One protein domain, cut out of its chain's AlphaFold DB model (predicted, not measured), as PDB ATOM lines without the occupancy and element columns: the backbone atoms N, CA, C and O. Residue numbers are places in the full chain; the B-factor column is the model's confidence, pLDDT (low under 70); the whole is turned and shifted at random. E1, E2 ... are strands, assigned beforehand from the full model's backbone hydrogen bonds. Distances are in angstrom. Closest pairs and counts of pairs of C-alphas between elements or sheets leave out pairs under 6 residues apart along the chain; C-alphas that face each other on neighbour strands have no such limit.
ATOM      1  N   THR A  37     -25.938   4.453  20.570       80.94
ATOM      2  CA  THR A  37     -24.639   5.126  20.693       80.94
ATOM      3  C   THR A  37     -24.314   5.332  22.164       80.94
ATOM      4  O   THR A  37     -25.131   5.865  22.906       80.94
ATOM      5  N   LEU A  38     -23.099   4.972  22.578       84.12
ATOM      6  CA  LEU A  38     -22.610   5.324  23.907       84.12
ATOM      7  C   LEU A  38     -22.284   6.819  23.967       84.12
ATOM      8  O   LEU A  38     -21.631   7.348  23.068       84.12
ATOM      9  N   LYS A  39     -22.686   7.474  25.049       88.81
ATOM     10  CA  LYS A  39     -22.318   8.845  25.394       88.81
ATOM     11  C   LYS A  39     -21.770   8.866  26.814       88.81
ATOM     12  O   LYS A  39     -22.371   8.287  27.717       88.81
ATOM     13  N   ILE A  40     -20.620   9.502  27.003       91.44
ATOM     14  CA  ILE A  40     -19.984   9.633  28.316       91.44
ATOM     15  C   ILE A  40     -19.866  11.115  28.622       91.44
ATOM     16  O   ILE A  40     -19.212  11.850  27.882       91.44
ATOM     17  N   PHE A  41     -20.486  11.530  29.719       94.44
ATOM     18  CA  PHE A  41     -20.385  12.883  30.241       94.44
ATOM     19  C   PHE A  41     -19.585  12.838  31.527       94.44
ATOM     20  O   PHE A  41     -19.886  12.033  32.405       94.44
ATOM     21  N   GLY A  42     -18.578  13.684  31.680       94.75
ATOM     22  CA  GLY A  42     -17.822  13.713  32.921       94.75
ATOM     23  C   GLY A  42     -16.953  14.942  33.063       94.75
ATOM     24  O   GLY A  42     -16.705  15.659  32.099       94.75
ATOM     25  N   ALA A  43     -16.481  15.153  34.281       95.94
ATOM     26  CA  ALA A  43     -15.492  16.157  34.615       95.94
ATOM     27  C   ALA A  43     -14.570  15.590  35.695       95.94
ATOM     28  O   ALA A  43     -15.032  14.963  36.651       95.94
ATOM     29  N   ALA A  44     -13.273  15.805  35.523       96.25
ATOM     30  CA  ALA A  44     -12.252  15.529  36.514       96.25
ATOM     31  C   ALA A  44     -11.566  16.848  36.869       96.25
ATOM     32  O   ALA A  44     -11.142  17.582  35.983       96.25
ATOM     33  N   PHE A  45     -11.462  17.142  38.154       97.06
ATOM     34  CA  PHE A  45     -10.797  18.321  38.684       97.06
ATOM     35  C   PHE A  45      -9.449  17.882  39.226       97.06
ATOM     36  O   PHE A  45      -9.404  16.991  40.072       97.06
ATOM     37  N   SER A  46      -8.363  18.461  38.720       95.31
ATOM     38  CA  SER A  46      -7.007  18.135  39.166       95.31
ATOM     39  C   SER A  46      -6.089  19.347  39.068       95.31
ATOM     40  O   SER A  46      -6.280  20.227  38.228       95.31
ATOM     41  N   ALA A  47      -5.064  19.380  39.920       93.56
ATOM     42  CA  ALA A  47      -3.970  20.342  39.815       93.56
ATOM     43  C   ALA A  47      -3.006  20.022  38.654       93.56
ATOM     44  O   ALA A  47      -2.213  20.876  38.257       93.56
ATOM     45  N   LEU A  48      -3.051  18.799  38.115       93.44
ATOM     46  CA  LEU A  48      -2.164  18.374  37.038       93.44
ATOM     47  C   LEU A  48      -2.691  18.830  35.666       93.44
ATOM     48  O   LEU A  48      -3.877  18.652  35.367       93.44
ATOM     49  N   PRO A  49      -1.823  19.367  34.789       88.94
ATOM     50  CA  PRO A  49      -2.215  19.696  33.427       88.94
ATOM     51  C   PRO A  49      -2.563  18.421  32.651       88.94
ATOM     52  O   PRO A  49      -1.942  17.372  32.820       88.94
ATOM     53  N   SER A  50      -3.551  18.518  31.765       91.69
ATOM     54  CA  SER A  50      -4.011  17.385  30.961       91.69
ATOM     55  C   SER A  50      -4.505  17.837  29.593       91.69
ATOM     56  O   SER A  50      -5.097  18.909  29.460       91.69
ATOM     57  N   ALA A  51      -4.297  16.997  28.579       90.88
ATOM     58  CA  ALA A  51      -4.792  17.215  27.220       90.88
ATOM     59  C   ALA A  51      -6.290  16.888  27.065       90.88
ATOM     60  O   ALA A  51      -6.918  17.314  26.100       90.88
ATOM     61  N   PHE A  52      -6.886  16.159  28.014       91.44
ATOM     62  CA  PHE A  52      -8.300  15.794  27.958       91.44
ATOM     63  C   PHE A  52      -9.199  16.991  28.286       91.44
ATOM     64  O   PHE A  52      -8.982  17.682  29.285       91.44
ATOM     65  N   ALA A  53     -10.222  17.232  27.463       91.94
ATOM     66  CA  ALA A  53     -11.140  18.366  27.617       91.94
ATOM     67  C   ALA A  53     -11.933  18.326  28.934       91.94
ATOM     68  O   ALA A  53     -12.184  19.361  29.539       91.94
ATOM     69  N   TRP A  54     -12.258  17.126  29.423       93.75
ATOM     70  CA  TRP A  54     -12.979  16.930  30.682       93.75
ATOM     71  C   TRP A  54     -12.100  17.043  31.933       93.75
ATOM     72  O   TRP A  54     -12.631  16.978  33.038       93.75
ATOM     73  N   VAL A  55     -10.776  17.188  31.792       95.50
ATOM     74  CA  VAL A  55      -9.886  17.466  32.927       95.50
ATOM     75  C   VAL A  55      -9.730  18.979  33.068       95.50
ATOM     76  O   VAL A  55      -9.082  19.633  32.238       95.50
ATOM     77  N   LYS A  56     -10.353  19.505  34.120       94.81
ATOM     78  CA  LYS A  56     -10.442  20.918  34.492       94.81
ATOM     79  C   LYS A  56      -9.532  21.210  35.704       94.81
ATOM     80  O   LYS A  56      -9.174  20.281  36.434       94.81
ATOM     81  N   PRO A  57      -9.155  22.483  35.936       95.94
ATOM     82  CA  PRO A  57      -8.505  22.897  37.179       95.94
ATOM     83  C   PRO A  57      -9.352  22.560  38.414       95.94
ATOM     84  O   PRO A  57     -10.545  22.281  38.296       95.94
ATOM     85  N   LEU A  58      -8.746  22.618  39.602       97.31
ATOM     86  CA  LEU A  58      -9.457  22.409  40.867       97.31
ATOM     87  C   LEU A  58     -10.686  23.323  40.985       97.31
ATOM     88  O   LEU A  58     -10.617  24.519  40.691       97.31
ATOM     89  N   LEU A  59     -11.803  22.763  41.450       97.25
ATOM     90  CA  LEU A  59     -13.064  23.492  41.534       97.25
ATOM     91  C   LEU A  59     -13.097  24.350  42.805       97.25
ATOM     92  O   LEU A  59     -13.049  23.826  43.921       97.25
ATOM     93  N   ALA A  60     -13.184  25.670  42.648       97.62
ATOM     94  CA  ALA A  60     -13.225  26.609  43.769       97.62
ATOM     95  C   ALA A  60     -14.444  26.392  44.688       97.62
ATOM     96  O   ALA A  60     -15.448  25.800  44.291       97.62
ATOM     97  N   ILE A  61     -14.353  26.875  45.928       97.50
ATOM     98  CA  ILE A  61     -15.433  26.783  46.925       97.50
ATOM     99  C   ILE A  61     -16.687  27.486  46.387       97.50
ATOM    100  O   ILE A  61     -16.607  28.620  45.916       97.50
ATOM    101  N   GLY A  62     -17.837  26.810  46.430       96.25
ATOM    102  CA  GLY A  62     -19.114  27.332  45.929       96.25
ATOM    103  C   GLY A  62     -19.239  27.392  44.402       96.25
ATOM    104  O   GLY A  62     -20.326  27.674  43.893       96.25
ATOM    105  N   ALA A  63     -18.167  27.116  43.652       97.25
ATOM    106  CA  ALA A  63     -18.204  27.131  42.197       97.25
ATOM    107  C   ALA A  63     -18.986  25.931  41.650       97.25
ATOM    108  O   ALA A  63     -19.038  24.856  42.254       97.25
ATOM    109  N   THR A  64     -19.598  26.138  40.485       96.62
ATOM    110  CA  THR A  64     -20.363  25.126  39.756       96.62
ATOM    111  C   THR A  64     -19.768  24.947  38.373       96.62
ATOM    112  O   THR A  64     -19.510  25.932  37.691       96.62
ATOM    113  N   GLU A  65     -19.604  23.699  37.954       96.56
ATOM    114  CA  GLU A  65     -19.082  23.337  36.642       96.56
ATOM    115  C   GLU A  65     -19.997  22.343  35.938       96.56
ATOM    116  O   GLU A  65     -20.617  21.479  36.565       96.56
ATOM    117  N   HIS A  66     -20.049  22.457  34.615       95.94
ATOM    118  CA  HIS A  66     -20.756  21.524  33.749       95.94
ATOM    119  C   HIS A  66     -19.895  20.287  33.485       95.94
ATOM    120  O   HIS A  66     -18.661  20.377  33.400       95.94
ATOM    121  N   LEU A  67     -20.544  19.130  33.325       95.19
ATOM    122  CA  LEU A  67     -19.866  17.974  32.741       95.19
ATOM    123  C   LEU A  67     -19.536  18.245  31.271       95.19
ATOM    124  O   LEU A  67     -20.168  19.069  30.613       95.19
ATOM    125  N   VAL A  68     -18.557  17.513  30.755       95.94
ATOM    126  CA  VAL A  68     -18.103  17.600  29.367       95.94
ATOM    127  C   VAL A  68     -18.450  16.295  28.658       95.94
ATOM    128  O   VAL A  68     -18.250  15.222  29.230       95.94
ATOM    129  N   ASP A  69     -18.947  16.353  27.423       94.12
ATOM    130  CA  ASP A  69     -19.066  15.169  26.559       94.12
ATOM    131  C   ASP A  69     -17.665  14.729  26.112       94.12
ATOM    132  O   ASP A  69     -16.961  15.450  25.405       94.12
ATOM    133  N   TRP A  70     -17.244  13.529  26.509       91.19
ATOM    134  CA  TRP A  70     -15.901  13.010  26.221       91.19
ATOM    135  C   TRP A  70     -15.667  12.736  24.728       91.19
ATOM    136  O   TRP A  70     -14.520  12.635  24.283       91.19
ATOM    137  N   GLU A  71     -16.735  12.604  23.939       87.25
ATOM    138  CA  GLU A  71     -16.639  12.417  22.493       87.25
ATOM    139  C   GLU A  71     -16.362  13.729  21.745       87.25
ATOM    140  O   GLU A  71     -15.711  13.695  20.698       87.25
ATOM    141  N   THR A  72     -16.848  14.867  22.249       88.31
ATOM    142  CA  THR A  72     -16.831  16.157  21.528       88.31
ATOM    143  C   THR A  72     -15.999  17.240  22.216       88.31
ATOM    144  O   THR A  72     -15.572  18.193  21.567       88.31
ATOM    145  N   GLY A  73     -15.745  17.098  23.519       89.75
ATOM    146  CA  GLY A  73     -15.115  18.123  24.348       89.75
ATOM    147  C   GLY A  73     -16.020  19.321  24.652       89.75
ATOM    148  O   GLY A  73     -15.544  20.299  25.222       89.75
ATOM    149  N   LEU A  74     -17.300  19.260  24.275       91.38
ATOM    150  CA  LEU A  74     -18.276  20.305  24.562       91.38
ATOM    151  C   LEU A  74     -18.784  20.175  25.998       91.38
ATOM    152  O   LEU A  74     -19.131  19.080  26.450       91.38
ATOM    153  N   ASP A  75     -18.833  21.303  26.701       93.00
ATOM    154  CA  ASP A  75     -19.530  21.412  27.978       93.00
ATOM    155  C   ASP A  75     -21.038  21.194  27.774       93.00
ATOM    156  O   ASP A  75     -21.609  21.582  26.752       93.00
ATOM    157  N   MET A  76     -21.692  20.584  28.761       93.56
ATOM    158  CA  MET A  76     -23.150  20.591  28.846       93.56
ATOM    159  C   MET A  76     -23.663  22.037  29.039       93.56
ATOM    160  O   MET A  76     -22.941  22.861  29.602       93.56
ATOM    161  N   PRO A  77     -24.889  22.381  28.598       93.56
ATOM    162  CA  PRO A  77     -25.956  21.505  28.112       93.56
ATOM    163  C   PRO A  77     -25.677  20.855  26.750       93.56
ATOM    164  O   PRO A  77     -25.190  21.500  25.827       93.56
ATOM    165  N   VAL A  78     -26.083  19.593  26.590       90.00
ATOM    166  CA  VAL A  78     -26.141  18.915  25.284       90.00
ATOM    167  C   VAL A  78     -27.586  18.739  24.839       90.00
ATOM    168  O   VAL A  78     -28.475  18.488  25.650       90.00
ATOM    169  N   THR A  79     -27.835  18.855  23.537       89.75
ATOM    170  CA  THR A  79     -29.174  18.630  22.982       89.75
ATOM    171  C   THR A  79     -29.374  17.150  22.680       89.75
ATOM    172  O   THR A  79     -28.643  16.575  21.873       89.75
ATOM    173  N   VAL A  80     -30.397  16.547  23.282       88.00
ATOM    174  CA  VAL A  80     -30.972  15.278  22.833       88.00
ATOM    175  C   VAL A  80     -31.940  15.609  21.693       88.00
ATOM    176  O   VAL A  80     -32.944  16.288  21.923       88.00
ATOM    177  N   PRO A  81     -31.633  15.226  20.442       84.00
ATOM    178  CA  PRO A  81     -32.446  15.613  19.299       84.00
ATOM    179  C   PRO A  81     -33.797  14.893  19.299       84.00
ATOM    180  O   PRO A  81     -33.925  13.772  19.786       84.00
ATOM    181  N   LYS A  82     -34.790  15.520  18.661       80.94
ATOM    182  CA  LYS A  82     -36.086  14.894  18.383       80.94
ATOM    183  C   LYS A  82     -35.897  13.529  17.713       80.94
ATOM    184  O   LYS A  82     -35.121  13.398  16.764       80.94
ATOM    185  N   GLY A  83     -36.658  12.541  18.168       77.62
ATOM    186  CA  GLY A  83     -36.587  11.159  17.710       77.62
ATOM    187  C   GLY A  83     -35.473  10.350  18.368       77.62
ATOM    188  O   GLY A  83     -35.182   9.265  17.879       77.62
ATOM    189  N   TYR A  84     -34.842  10.851  19.435       80.88
ATOM    190  CA  TYR A  84     -33.840  10.121  20.206       80.88
ATOM    191  C   TYR A  84     -34.126  10.175  21.707       80.88
ATOM    192  O   TYR A  84     -34.614  11.177  22.227       80.88
ATOM    193  N   THR A  85     -33.767   9.108  22.410       82.81
ATOM    194  CA  THR A  85     -33.785   9.022  23.870       82.81
ATOM    195  C   THR A  85     -32.375   8.859  24.408       82.81
ATOM    196  O   THR A  85     -31.522   8.240  23.775       82.81
ATOM    197  N   LEU A  86     -32.123   9.435  25.583       87.19
ATOM    198  CA  LEU A  86     -30.863   9.313  26.306       87.19
ATOM    199  C   LEU A  86     -31.131   8.610  27.638       87.19
ATOM    200  O   LEU A  86     -31.871   9.130  28.471       87.19
ATOM    201  N   THR A  87     -30.522   7.444  27.829       85.62
ATOM    202  CA  THR A  87     -30.713   6.572  28.994       85.62
ATOM    203  C   THR A  87     -29.426   6.492  29.796       85.62
ATOM    204  O   THR A  87     -28.395   6.095  29.256       85.62
ATOM    205  N   ALA A  88     -29.455   6.846  31.078       84.88
ATOM    206  CA  ALA A  88     -28.317   6.649  31.967       84.88
ATOM    207  C   ALA A  88     -28.170   5.163  32.309       84.88
ATOM    208  O   ALA A  88     -29.137   4.496  32.643       84.88
ATOM    209  N   VAL A  89     -26.955   4.628  32.212       83.06
ATOM    210  CA  VAL A  89     -26.704   3.203  32.485       83.06
ATOM    211  C   VAL A  89     -25.738   2.977  33.628       83.06
ATOM    212  O   VAL A  89     -25.771   1.920  34.242       83.06
ATOM    213  N   GLN A  90     -24.882   3.952  33.908       83.25
ATOM    214  CA  GLN A  90     -23.879   3.845  34.951       83.25
ATOM    215  C   GLN A  90     -23.433   5.240  35.370       83.25
ATOM    216  O   GLN A  90     -23.239   6.117  34.524       83.25
ATOM    217  N   GLY A  91     -23.212   5.417  36.667       86.06
ATOM    218  CA  GLY A  91     -22.672   6.640  37.245       86.06
ATOM    219  C   GLY A  91     -21.516   6.322  38.181       86.06
ATOM    220  O   GLY A  91     -21.547   5.340  38.924       86.06
ATOM    221  N   SER A  92     -20.485   7.155  38.159       87.00
ATOM    222  CA  SER A  92     -19.406   7.104  39.141       87.00
ATOM    223  C   SER A  92     -19.004   8.507  39.544       87.00
ATOM    224  O   SER A  92     -18.961   9.416  38.716       87.00
ATOM    225  N   TYR A  93     -18.712   8.695  40.823       90.56
ATOM    226  CA  TYR A  93     -18.166   9.949  41.311       90.56
ATOM    227  C   TYR A  93     -17.360   9.741  42.585       90.56
ATOM    228  O   TYR A  93     -17.641   8.848  43.380       90.56
ATOM    229  N   GLY A  94     -16.355  10.577  42.790       90.50
ATOM    230  CA  GLY A  94     -15.582  10.622  44.021       90.50
ATOM    231  C   GLY A  94     -14.867  11.955  44.124       90.50
ATOM    232  O   GLY A  94     -14.237  12.389  43.157       90.50
ATOM    233  N   TYR A  95     -14.988  12.602  45.280       93.81
ATOM    234  CA  TYR A  95     -14.490  13.957  45.497       93.81
ATOM    235  C   TYR A  95     -13.782  14.072  46.841       93.81
ATOM    236  O   TYR A  95     -14.164  13.432  47.818       93.81
ATOM    237  N   SER A  96     -12.758  14.919  46.908       94.50
ATOM    238  CA  SER A  96     -12.044  15.234  48.149       94.50
ATOM    239  C   SER A  96     -12.835  16.154  49.085       94.50
ATOM    240  O   SER A  96     -12.462  16.302  50.245       94.50
ATOM    241  N   GLN A  97     -13.908  16.777  48.590       95.12
ATOM    242  CA  GLN A  97     -14.752  17.749  49.285       95.12
ATOM    243  C   GLN A  97     -16.231  17.418  49.076       95.12
ATOM    244  O   GLN A  97     -16.575  16.705  48.131       95.12
ATOM    245  N   ASP A  98     -17.092  17.966  49.934       94.38
ATOM    246  CA  ASP A  98     -18.542  17.857  49.783       94.38
ATOM    247  C   ASP A  98     -18.969  18.422  48.425       94.38
ATOM    248  O   ASP A  98     -18.539  19.507  48.016       94.38
ATOM    249  N   ALA A  99     -19.826  17.696  47.716       93.31
ATOM    250  CA  ALA A  99     -20.295  18.105  46.401       93.31
ATOM    251  C   ALA A  99     -21.785  17.843  46.237       93.31
ATOM    252  O   ALA A  99     -22.372  16.992  46.904       93.31
ATOM    253  N   ILE A 100     -22.398  18.546  45.292       93.50
ATOM    254  CA  ILE A 100     -23.749  18.245  44.832       93.50
ATOM    255  C   ILE A 100     -23.757  18.107  43.315       93.50
ATOM    256  O   ILE A 100     -23.232  18.960  42.598       93.50
ATOM    257  N   ILE A 101     -24.349  17.016  42.834       92.62
ATOM    258  CA  ILE A 101     -24.476  16.704  41.413       92.62
ATOM    259  C   ILE A 101     -25.950  16.806  41.038       92.62
ATOM    260  O   ILE A 101     -26.784  16.053  41.549       92.62
ATOM    261  N   ARG A 102     -26.282  17.729  40.137       92.69
ATOM    262  CA  ARG A 102     -27.662  18.001  39.720       92.69
ATOM    263  C   ARG A 102     -27.820  17.862  38.225       92.69
ATOM    264  O   ARG A 102     -26.955  18.292  37.471       92.69
ATOM    265  N   LEU A 103     -28.964  17.327  37.831       90.19
ATOM    266  CA  LEU A 103     -29.410  17.264  36.455       90.19
ATOM    267  C   LEU A 103     -30.555  18.245  36.227       90.19
ATOM    268  O   LEU A 103     -31.537  18.263  36.977       90.19
ATOM    269  N   TYR A 104     -30.431  18.995  35.143       90.25
ATOM    270  CA  TYR A 104     -31.449  19.863  34.593       90.25
ATOM    271  C   TYR A 104     -31.871  19.332  33.221       90.25
ATOM    272  O   TYR A 104     -31.022  19.021  32.381       90.25
ATOM    273  N   LEU A 105     -33.179  19.236  33.002       86.81
ATOM    274  CA  LEU A 105     -33.778  18.974  31.697       86.81
ATOM    275  C   LEU A 105     -34.520  20.233  31.255       86.81
ATOM    276  O   LEU A 105     -35.301  20.782  32.027       86.81
ATOM    277  N   ASP A 106     -34.253  20.719  30.044       87.38
ATOM    278  CA  ASP A 106     -34.859  21.946  29.507       87.38
ATOM    279  C   ASP A 106     -34.733  23.136  30.466       87.38
ATOM    280  O   ASP A 106     -35.657  23.921  30.653       87.38
ATOM    281  N   THR A 107     -33.557  23.259  31.095       87.62
ATOM    282  CA  THR A 107     -33.208  24.268  32.117       87.62
ATOM    283  C   THR A 107     -33.941  24.144  33.458       87.62
ATOM    284  O   THR A 107     -33.647  24.893  34.390       87.62
ATOM    285  N   VAL A 108     -34.826  23.158  33.610       82.44
ATOM    286  CA  VAL A 108     -35.558  22.874  34.848       82.44
ATOM    287  C   VAL A 108     -34.818  21.809  35.649       82.44
ATOM    288  O   VAL A 108     -34.372  20.809  35.095       82.44
ATOM    289  N   PHE A 109     -34.667  22.008  36.961       85.88
ATOM    290  CA  PHE A 109     -34.073  20.999  37.840       85.88
ATOM    291  C   PHE A 109     -34.954  19.745  37.884       85.88
ATOM    292  O   PHE A 109     -36.133  19.835  38.223       85.88
ATOM    293  N   THR A 110     -34.367  18.583  37.591       80.12
ATOM    294  CA  THR A 110     -35.115  17.322  37.465       80.12
ATOM    295  C   THR A 110     -34.741  16.327  38.554       80.12
ATOM    296  O   THR A 110     -35.616  15.754  39.197       80.12
ATOM    297  N   ILE A 111     -33.445  16.092  38.771       82.88
ATOM    298  CA  ILE A 111     -32.978  15.083  39.728       82.88
ATOM    299  C   ILE A 111     -31.627  15.475  40.327       82.88
ATOM    300  O   ILE A 111     -30.776  16.090  39.681       82.88
ATOM    301  N   SER A 112     -31.432  15.100  41.588       85.31
ATOM    302  CA  SER A 112     -30.130  15.128  42.249       85.31
ATOM    303  C   SER A 112     -29.480  13.755  42.103       85.31
ATOM    304  O   SER A 112     -29.980  12.785  42.665       85.31
ATOM    305  N   PHE A 113     -28.376  13.663  41.360       80.00
ATOM    306  CA  PHE A 113     -27.648  12.402  41.175       80.00
ATOM    307  C   PHE A 113     -26.833  11.999  42.408       80.00
ATOM    308  O   PHE A 113     -26.551  10.818  42.605       80.00
ATOM    309  N   GLY A 114     -26.461  12.964  43.249       83.38
ATOM    310  CA  GLY A 114     -25.750  12.680  44.487       83.38
ATOM    311  C   GLY A 114     -25.415  13.934  45.278       83.38
ATOM    312  O   GLY A 114     -25.259  15.017  44.710       83.38
ATOM    313  N   VAL A 115     -25.288  13.754  46.592       87.00
ATOM    314  CA  VAL A 115     -24.732  14.744  47.524       87.00
ATOM    315  C   VAL A 115     -23.615  14.064  48.329       87.00
ATOM    316  O   VAL A 115     -23.809  13.756  49.506       87.00
ATOM    317  N   PRO A 116     -22.497  13.670  47.686       85.94
ATOM    318  CA  PRO A 116     -21.422  12.979  48.385       85.94
ATOM    319  C   PRO A 116     -20.720  13.906  49.390       85.94
ATOM    320  O   PRO A 116     -20.369  15.031  49.022       85.94
ATOM    321  N   PRO A 117     -20.450  13.431  50.618       88.56
ATOM    322  CA  PRO A 117     -19.485  14.082  51.491       88.56
ATOM    323  C   PRO A 117     -18.056  13.883  50.959       88.56
ATOM    324  O   PRO A 117     -17.774  12.936  50.215       88.56
ATOM    325  N   GLY A 118     -17.138  14.759  51.355       85.12
ATOM    326  CA  GLY A 118     -15.728  14.672  50.988       85.12
ATOM    327  C   GLY A 118     -15.080  13.355  51.424       85.12
ATOM    328  O   GLY A 118     -15.350  12.827  52.502       85.12
ATOM    329  N   GLY A 119     -14.219  12.806  50.565       78.44
ATOM    330  CA  GLY A 119     -13.552  11.520  50.778       78.44
ATOM    331  C   GLY A 119     -14.418  10.297  50.454       78.44
ATOM    332  O   GLY A 119     -13.944   9.169  50.582       78.44
ATOM    333  N   PHE A 120     -15.663  10.497  50.010       81.56
ATOM    334  CA  PHE A 120     -16.555   9.421  49.594       81.56
ATOM    335  C   PHE A 120     -16.409   9.113  48.102       81.56
ATOM    336  O   PHE A 120     -16.260  10.014  47.270       81.56
ATOM    337  N   SER A 121     -16.483   7.830  47.752       75.75
ATOM    338  CA  SER A 121     -16.523   7.365  46.370       75.75
ATOM    339  C   SER A 121     -17.754   6.496  46.143       75.75
ATOM    340  O   SER A 121     -18.102   5.631  46.945       75.75
ATOM    341  N   VAL A 122     -18.428   6.751  45.028       80.38
ATOM    342  CA  VAL A 122     -19.613   6.033  44.583       80.38
ATOM    343  C   VAL A 122     -19.351   5.450  43.215       80.38
ATOM    344  O   VAL A 122     -18.884   6.116  42.287       80.38
ATOM    345  N   TYR A 123     -19.729   4.190  43.092       73.50
ATOM    346  CA  TYR A 123     -19.800   3.483  41.837       73.50
ATOM    347  C   TYR A 123     -21.153   2.781  41.769       73.50
ATOM    348  O   TYR A 123     -21.436   1.901  42.580       73.50
ATOM    349  N   VAL A 124     -21.988   3.180  40.812       68.88
ATOM    350  CA  VAL A 124     -23.291   2.560  40.555       68.88
ATOM    351  C   VAL A 124     -23.256   1.970  39.155       68.88
ATOM    352  O   VAL A 124     -23.280   2.709  38.173       68.88
ATOM    353  N   ALA A 125     -23.172   0.640  39.076       54.31
ATOM    354  CA  ALA A 125     -23.196  -0.133  37.829       54.31
ATOM    355  C   ALA A 125     -24.552  -0.786  37.526       54.31
ATOM    356  O   ALA A 125     -24.646  -1.611  36.621       54.31
ATOM    357  N   GLU A 126     -25.599  -0.434  38.268       53.19
ATOM    358  CA  GLU A 126     -26.962  -0.746  37.850       53.19
ATOM    359  C   GLU A 126     -27.460   0.320  36.882       53.19
ATOM    360  O   GLU A 126     -27.060   1.481  36.996       53.19
ATOM    361  N   ILE A 127     -28.343  -0.089  35.957       53.31
ATOM    362  CA  ILE A 127     -29.096   0.817  35.084       53.31
ATOM    363  C   ILE A 127     -29.646   1.917  35.980       53.31
ATOM    364  O   ILE A 127     -30.582   1.699  36.750       53.31
ATOM    365  N   MET A 128     -29.034   3.095  35.906       58.56
ATOM    366  CA  MET A 128     -29.590   4.262  36.555       58.56
ATOM    367  C   MET A 128     -30.965   4.430  35.927       58.56
ATOM    368  O   MET A 128     -31.065   4.586  34.717       58.56
ATOM    369  N   GLY A 129     -32.028   4.305  36.725       59.78
ATOM    370  CA  GLY A 129     -33.413   4.248  36.244       59.78
ATOM    371  C   GLY A 129     -33.920   5.556  35.635       59.78
ATOM    372  O   GLY A 129     -35.094   5.874  35.772       59.78
ATOM    373  N   TRP A 130     -33.042   6.349  35.026       69.88
ATOM    374  CA  TRP A 130     -33.310   7.639  34.441       69.88
ATOM    375  C   TRP A 130     -33.055   7.597  32.932       69.88
ATOM    376  O   TRP A 130     -31.953   7.294  32.470       69.88
ATOM    377  N   ALA A 131     -34.086   7.947  32.169       72.31
ATOM    378  CA  ALA A 131     -34.030   8.127  30.728       72.31
ATOM    379  C   ALA A 131     -34.956   9.274  30.316       72.31
ATOM    380  O   ALA A 131     -36.000   9.478  30.942       72.31
ATOM    381  N   THR A 132     -34.636   9.982  29.230       75.06
ATOM    382  CA  THR A 132     -35.536  11.023  28.692       75.06
ATOM    383  C   THR A 132     -36.902  10.464  28.283       75.06
ATOM    384  O   THR A 132     -37.894  11.188  28.318       75.06
ATOM    385  N   SER A 133     -36.987   9.164  27.983       70.25
ATOM    386  CA  SER A 133     -38.240   8.460  27.678       70.25
ATOM    387  C   SER A 133     -39.245   8.436  28.833       70.25
ATOM    388  O   SER A 133     -40.428   8.219  28.591       70.25
ATOM    389  N   LEU A 134     -38.816   8.686  30.076       68.50
ATOM    390  CA  LEU A 134     -39.732   8.830  31.213       68.50
ATOM    391  C   LEU A 134     -40.602  10.091  31.113       68.50
ATOM    392  O   LEU A 134     -41.646  10.161  31.754       68.50
ATOM    393  N   ILE A 135     -40.155  11.088  30.341       71.62
ATOM    394  CA  ILE A 135     -40.785  12.410  30.235       71.62
ATOM    395  C   ILE A 135     -41.334  12.631  28.818       71.62
ATOM    396  O   ILE A 135     -42.444  13.132  28.668       71.62
ATOM    397  N   ASP A 136     -40.606  12.192  27.787       67.94
ATOM    398  CA  ASP A 136     -41.068  12.150  26.396       67.94
ATOM    399  C   ASP A 136     -40.852  10.740  25.812       67.94
ATOM    400  O   ASP A 136     -39.835  10.476  25.157       67.94
ATOM    401  N   PRO A 137     -41.793   9.801  26.035       66.81
ATOM    402  CA  PRO A 137     -41.653   8.408  25.597       66.81
ATOM    403  C   PRO A 137     -41.615   8.250  24.072       66.81
ATOM    404  O   PRO A 137     -41.217   7.202  23.570       66.81
ATOM    405  N   THR A 138     -42.031   9.277  23.329       66.25
ATOM    406  CA  THR A 138     -42.051   9.280  21.861       66.25
ATOM    407  C   THR A 138     -40.873  10.023  21.239       66.25
ATOM    408  O   THR A 138     -40.736  10.008  20.014       66.25
ATOM    409  N   ALA A 139     -40.042  10.683  22.054       76.19
ATOM    410  CA  ALA A 139     -39.049  11.656  21.609       76.19
ATOM    411  C   ALA A 139     -39.630  12.650  20.580       76.19
ATOM    412  O   ALA A 139     -39.035  12.920  19.533       76.19
ATOM    413  N   ALA A 140     -40.841  13.152  20.833       70.44
ATOM    414  CA  ALA A 140     -41.538  14.103  19.976       70.44
ATOM    415  C   ALA A 140     -40.875  15.490  19.955       70.44
ATOM    416  O   ALA A 140     -41.039  16.218  18.962       70.44
ATOM    417  N   ALA A 141     -40.118  15.838  20.998       73.38
ATOM    418  CA  ALA A 141     -39.384  17.087  21.134       73.38
ATOM    419  C   ALA A 141     -37.867  16.859  21.265       73.38
ATOM    420  O   ALA A 141     -37.386  15.758  21.522       73.38
ATOM    421  N   SER A 142     -37.098  17.922  21.024       85.12
ATOM    422  CA  SER A 142     -35.691  17.982  21.423       85.12
ATOM    423  C   SER A 142     -35.598  18.483  22.856       85.12
ATOM    424  O   SER A 142     -36.296  19.439  23.191       85.12
ATOM    425  N   HIS A 143     -34.686  17.917  23.642       85.38
ATOM    426  CA  HIS A 143     -34.498  18.297  25.039       85.38
ATOM    427  C   HIS A 143     -33.059  18.723  25.323       85.38
ATOM    428  O   HIS A 143     -32.112  18.111  24.823       85.38
ATOM    429  N   LEU A 144     -32.880  19.752  26.148       91.06
ATOM    430  CA  LEU A 144     -31.574  20.139  26.677       91.06
ATOM    431  C   LEU A 144     -31.271  19.332  27.931       91.06
ATOM    432  O   LEU A 144     -32.033  19.353  28.892       91.06
ATOM    433  N   TYR A 145     -30.132  18.659  27.928       90.56
ATOM    434  CA  TYR A 145     -29.671  17.819  29.017       90.56
ATOM    435  C   TYR A 145     -28.425  18.444  29.645       90.56
ATOM    436  O   TYR A 145     -27.434  18.655  28.945       90.56
ATOM    437  N   ASP A 146     -28.465  18.762  30.941       93.88
ATOM    438  CA  ASP A 146     -27.385  19.488  31.619       93.88
ATOM    439  C   ASP A 146     -27.097  18.957  33.022       93.88
ATOM    440  O   ASP A 146     -27.939  19.035  33.913       93.88
ATOM    441  N   ILE A 147     -25.885  18.450  33.235       93.19
ATOM    442  CA  ILE A 147     -25.436  17.963  34.536       93.19
ATOM    443  C   ILE A 147     -24.352  18.888  35.061       93.19
ATOM    444  O   ILE A 147     -23.359  19.167  34.384       93.19
ATOM    445  N   ARG A 148     -24.535  19.311  36.310       94.94
ATOM    446  CA  ARG A 148     -23.657  20.247  37.002       94.94
ATOM    447  C   ARG A 148     -23.138  19.650  38.297       94.94
ATOM    448  O   ARG A 148     -23.890  18.990  39.017       94.94
ATOM    449  N   ILE A 149     -21.877  19.933  38.601       95.38
ATOM    450  CA  ILE A 149     -21.229  19.631  39.878       95.38
ATOM    451  C   ILE A 149     -20.967  20.956  40.585       95.38
ATOM    452  O   ILE A 149     -20.335  21.840  40.012       95.38
ATOM    453  N   THR A 150     -21.409  21.082  41.832       96.50
ATOM    454  CA  THR A 150     -21.101  22.237  42.683       96.50
ATOM    455  C   THR A 150     -20.277  21.791  43.886       96.50
ATOM    456  O   THR A 150     -20.668  20.849  44.576       96.50
ATOM    457  N   ASN A 151     -19.174  22.490  44.161       97.06
ATOM    458  CA  ASN A 151     -18.374  22.294  45.371       97.06
ATOM    459  C   ASN A 151     -19.064  22.954  46.577       97.06
ATOM    460  O   ASN A 151     -19.310  24.160  46.569       97.06
ATOM    461  N   GLN A 152     -19.373  22.161  47.601       95.75
ATOM    462  CA  GLN A 152     -19.994  22.588  48.860       95.75
ATOM    463  C   GLN A 152     -19.036  22.466  50.059       95.75
ATOM    464  O   GLN A 152     -19.423  22.777  51.181       95.75
ATOM    465  N   GLY A 153     -17.800  22.010  49.838       92.81
ATOM    466  CA  GLY A 153     -16.806  21.849  50.891       92.81
ATOM    467  C   GLY A 153     -16.098  23.145  51.282       92.81
ATOM    468  O   GLY A 153     -16.314  24.215  50.714       92.81
ATOM    469  N   GLY A 154     -15.207  23.027  52.268       94.44
ATOM    470  CA  GLY A 154     -14.432  24.147  52.814       94.44
ATOM    471  C   GLY A 154     -13.136  24.464  52.060       94.44
ATOM    472  O   GLY A 154     -12.446  25.414  52.424       94.44
ATOM    473  N   ALA A 155     -12.780  23.680  51.039       95.50
ATOM    474  CA  ALA A 155     -11.570  23.853  50.236       95.50
ATOM    475  C   ALA A 155     -11.840  23.633  48.738       95.50
ATOM    476  O   ALA A 155     -12.947  23.283  48.327       95.50
ATOM    477  N   THR A 156     -10.823  23.842  47.900       97.06
ATOM    478  CA  THR A 156     -10.896  23.499  46.473       97.06
ATOM    479  C   THR A 156     -11.103  21.998  46.290       97.06
ATOM    480  O   THR A 156     -10.397  21.194  46.900       97.06
ATOM    481  N   LEU A 157     -12.049  21.623  45.436       96.19
ATOM    482  CA  LEU A 157     -12.433  20.238  45.202       96.19
ATOM    483  C   LEU A 157     -11.552  19.600  44.121       96.19
ATOM    484  O   LEU A 157     -11.388  20.136  43.022       96.19
ATOM    485  N   GLU A 158     -11.024  18.426  44.459       96.25
ATOM    486  CA  GLU A 158     -10.324  17.497  43.569       96.25
ATOM    487  C   GLU A 158     -11.148  16.209  43.451       96.25
ATOM    488  O   GLU A 158     -11.839  15.817  44.394       96.25
ATOM    489  N   GLY A 159     -11.100  15.545  42.299       93.12
ATOM    490  CA  GLY A 159     -11.829  14.299  42.072       93.12
ATOM    491  C   GLY A 159     -12.490  14.254  40.705       93.12
ATOM    492  O   GLY A 159     -12.184  15.062  39.833       93.12
ATOM    493  N   ALA A 160     -13.396  13.306  40.494       93.00
ATOM    494  CA  ALA A 160     -14.054  13.142  39.205       93.00
ATOM    495  C   ALA A 160     -15.491  12.649  39.350       93.00
ATOM    496  O   ALA A 160     -15.813  11.902  40.269       93.00
ATOM    497  N   GLY A 161     -16.332  13.043  38.399       91.69
ATOM    498  CA  GLY A 161     -17.659  12.479  38.183       91.69
ATOM    499  C   GLY A 161     -17.844  12.108  36.718       91.69
ATOM    500  O   GLY A 161     -17.391  12.834  35.830       91.69
ATOM    501  N   SER A 162     -18.504  10.984  36.460       91.06
ATOM    502  CA  SER A 162     -18.875  10.561  35.116       91.06
ATOM    503  C   SER A 162     -20.225   9.852  35.086       91.06
ATOM    504  O   SER A 162     -20.603   9.142  36.018       91.06
ATOM    505  N   LEU A 163     -20.938  10.047  33.984       89.44
ATOM    506  CA  LEU A 163     -22.185   9.391  33.649       89.44
ATOM    507  C   LEU A 163     -22.031   8.742  32.276       89.44
ATOM    508  O   LEU A 163     -21.748   9.413  31.280       89.44
ATOM    509  N   ILE A 164     -22.240   7.433  32.225       88.12
ATOM    510  CA  ILE A 164     -22.323   6.676  30.983       88.12
ATOM    511  C   ILE A 164     -23.796   6.563  30.618       88.12
ATOM    512  O   ILE A 164     -24.639   6.184  31.434       88.12
ATOM    513  N   THR A 165     -24.099   6.897  29.375       88.12
ATOM    514  CA  THR A 165     -25.452   6.961  28.837       88.12
ATOM    515  C   THR A 165     -25.516   6.287  27.468       88.12
ATOM    516  O   THR A 165     -24.512   6.176  26.761       88.12
ATOM    517  N   ILE A 166     -26.703   5.829  27.090       85.75
ATOM    518  CA  ILE A 166     -27.013   5.291  25.771       85.75
ATOM    519  C   ILE A 166     -27.965   6.267  25.090       85.75
ATOM    520  O   ILE A 166     -29.062   6.507  25.585       85.75
ATOM    521  N   LEU A 167     -27.538   6.820  23.958       85.25
ATOM    522  CA  LEU A 167     -28.389   7.564  23.040       85.25
ATOM    523  C   LEU A 167     -28.942   6.594  21.992       85.25
ATOM    524  O   LEU A 167     -28.168   5.952  21.281       85.25
ATOM    525  N   GLU A 168     -30.257   6.502  21.862       79.75
ATOM    526  CA  GLU A 168     -30.917   5.598  20.917       79.75
ATOM    527  C   GLU A 168     -32.025   6.309  20.143       79.75
ATOM    528  O   GLU A 168     -32.672   7.211  20.664       79.75
ATOM    529  N   ALA A 169     -32.219   5.940  18.877       72.69
ATOM    530  CA  ALA A 169     -33.291   6.506  18.068       72.69
ATOM    531  C   ALA A 169     -34.634   5.842  18.409       72.69
ATOM    532  O   ALA A 169     -34.756   4.614  18.405       72.69
ATOM    533  N   VAL A 170     -35.665   6.654  18.621       70.31
ATOM    534  CA  VAL A 170     -37.060   6.218  18.674       70.31
ATOM    535  C   VAL A 170     -37.541   6.065  17.227       70.31
ATOM    536  O   VAL A 170     -38.017   7.006  16.595       70.31
ATOM    537  N   GLY A 171     -37.334   4.868  16.671       59.28
ATOM    538  CA  GLY A 171     -37.579   4.555  15.258       59.28
ATOM    539  C   GLY A 171     -36.296   4.518  14.412       59.28
ATOM    540  O   GLY A 171     -35.306   5.189  14.687       59.28
ATOM    541  N   THR A 172     -36.287   3.681  13.375       40.91
ATOM    542  CA  THR A 172     -35.094   3.202  12.651       40.91
ATOM    543  C   THR A 172     -34.465   4.221  11.685       40.91
ATOM    544  O   THR A 172     -34.456   4.017  10.471       40.91
ATOM    545  N   LYS A 173     -33.880   5.314  12.189       45.78
ATOM    546  CA  LYS A 173     -32.952   6.145  11.394       45.78
ATOM    547  C   LYS A 173     -31.484   5.820  11.703       45.78
ATOM    548  O   LYS A 173     -31.143   5.581  12.862       45.78
ATOM    549  N   PRO A 174     -30.599   5.816  10.688       53.31
ATOM    550  CA  PRO A 174     -29.178   5.546  10.876       53.31
ATOM    551  C   PRO A 174     -28.495   6.653  11.690       53.31
ATOM    552  O   PRO A 174     -28.842   7.830  11.600       53.31
ATOM    553  N   LEU A 175     -27.506   6.258  12.491       56.62
ATOM    554  CA  LEU A 175     -26.744   7.155  13.360       56.62
ATOM    555  C   LEU A 175     -25.820   8.105  12.565       56.62
ATOM    556  O   LEU A 175     -25.334   7.725  11.497       56.62
ATOM    557  N   PRO A 176     -25.480   9.290  13.115       66.31
ATOM    558  CA  PRO A 176     -24.521  10.211  12.501       66.31
ATOM    559  C   PRO A 176     -23.124   9.588  12.310       66.31
ATOM    560  O   PRO A 176     -22.609   8.887  13.190       66.31
TER     561      PRO A 176
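AT A GLANCE: This is residues 37 to 176 of the 220 residues of an uncharacterized protein of marine sediment metagenome (UniProt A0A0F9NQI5). The domain is an elongated sandwich, two strongly twisted sheets face to face with their strands at 18 degrees. In one sheet, E2 and E3 share one side of E8 and the hairpin E5 and E6 covers its other side; the other sheet runs E1, E9, E4, E7, and in both the neighbours are antiparallel. The printed part has 140 residues with nine strands, E1 to E9 in order, and no named helix; it is all strand, though under half of the residues, 65, are in named elements. It is compact, with a radius of gyration of the C-alphas of 15.2 A, and spans 48 by 29 by 27 A.

IN THESE COORDINATES: E8, residues 143 to 151, is 26.3 A long; its neighbours are E2, residues 64 to 66, E3, residues 78 to 80, and E5, residues 99 to 105, and E6, residues 108 to 114, is a neighbour of E5. E1, residues 37 to 45, begins at C-alpha 37 (-24.639, 5.126, 20.693). E4, 84 to 95, is 32.1 A long and bends by 55 degrees at residue 90; E7 is 121 to 124. E9, 159 to 169, 33.1 A long, ends at C-alpha 169 (-33.291, 6.506, 18.068).

HOW THE PARTS SIT: E8 pairs with E5 (N 102 and O 148, 2.9 A), E2 (N 65 and O 149, 2.9 A) and E3 (N 80 and O 143, 2.8 A). E5 pairs with E6 through N 105 and O 108, 2.9 A. E9 pairs with E1 (N 41 and O 163, 2.9 A) and E4 (N 162 and O 92, 2.8 A); E4 pairs with E7 through N 93 and O 122, 3.0 A. Between the sheets, E1 and E8 are near each other, with 7 pairs of C-alphas within 10 A.

THE WHOLE: The C-alphas of Gly 154 and Thr 172, the two farthest apart, are 49.8 A apart. The printed part has no cut; the links E1 to E2, E2 to E3 and E7 to E8 are long. The mean pLDDT of the printed part is 85.2, with residues 124 to 130, 134, 136 to 138 and 171 to 176 under 70.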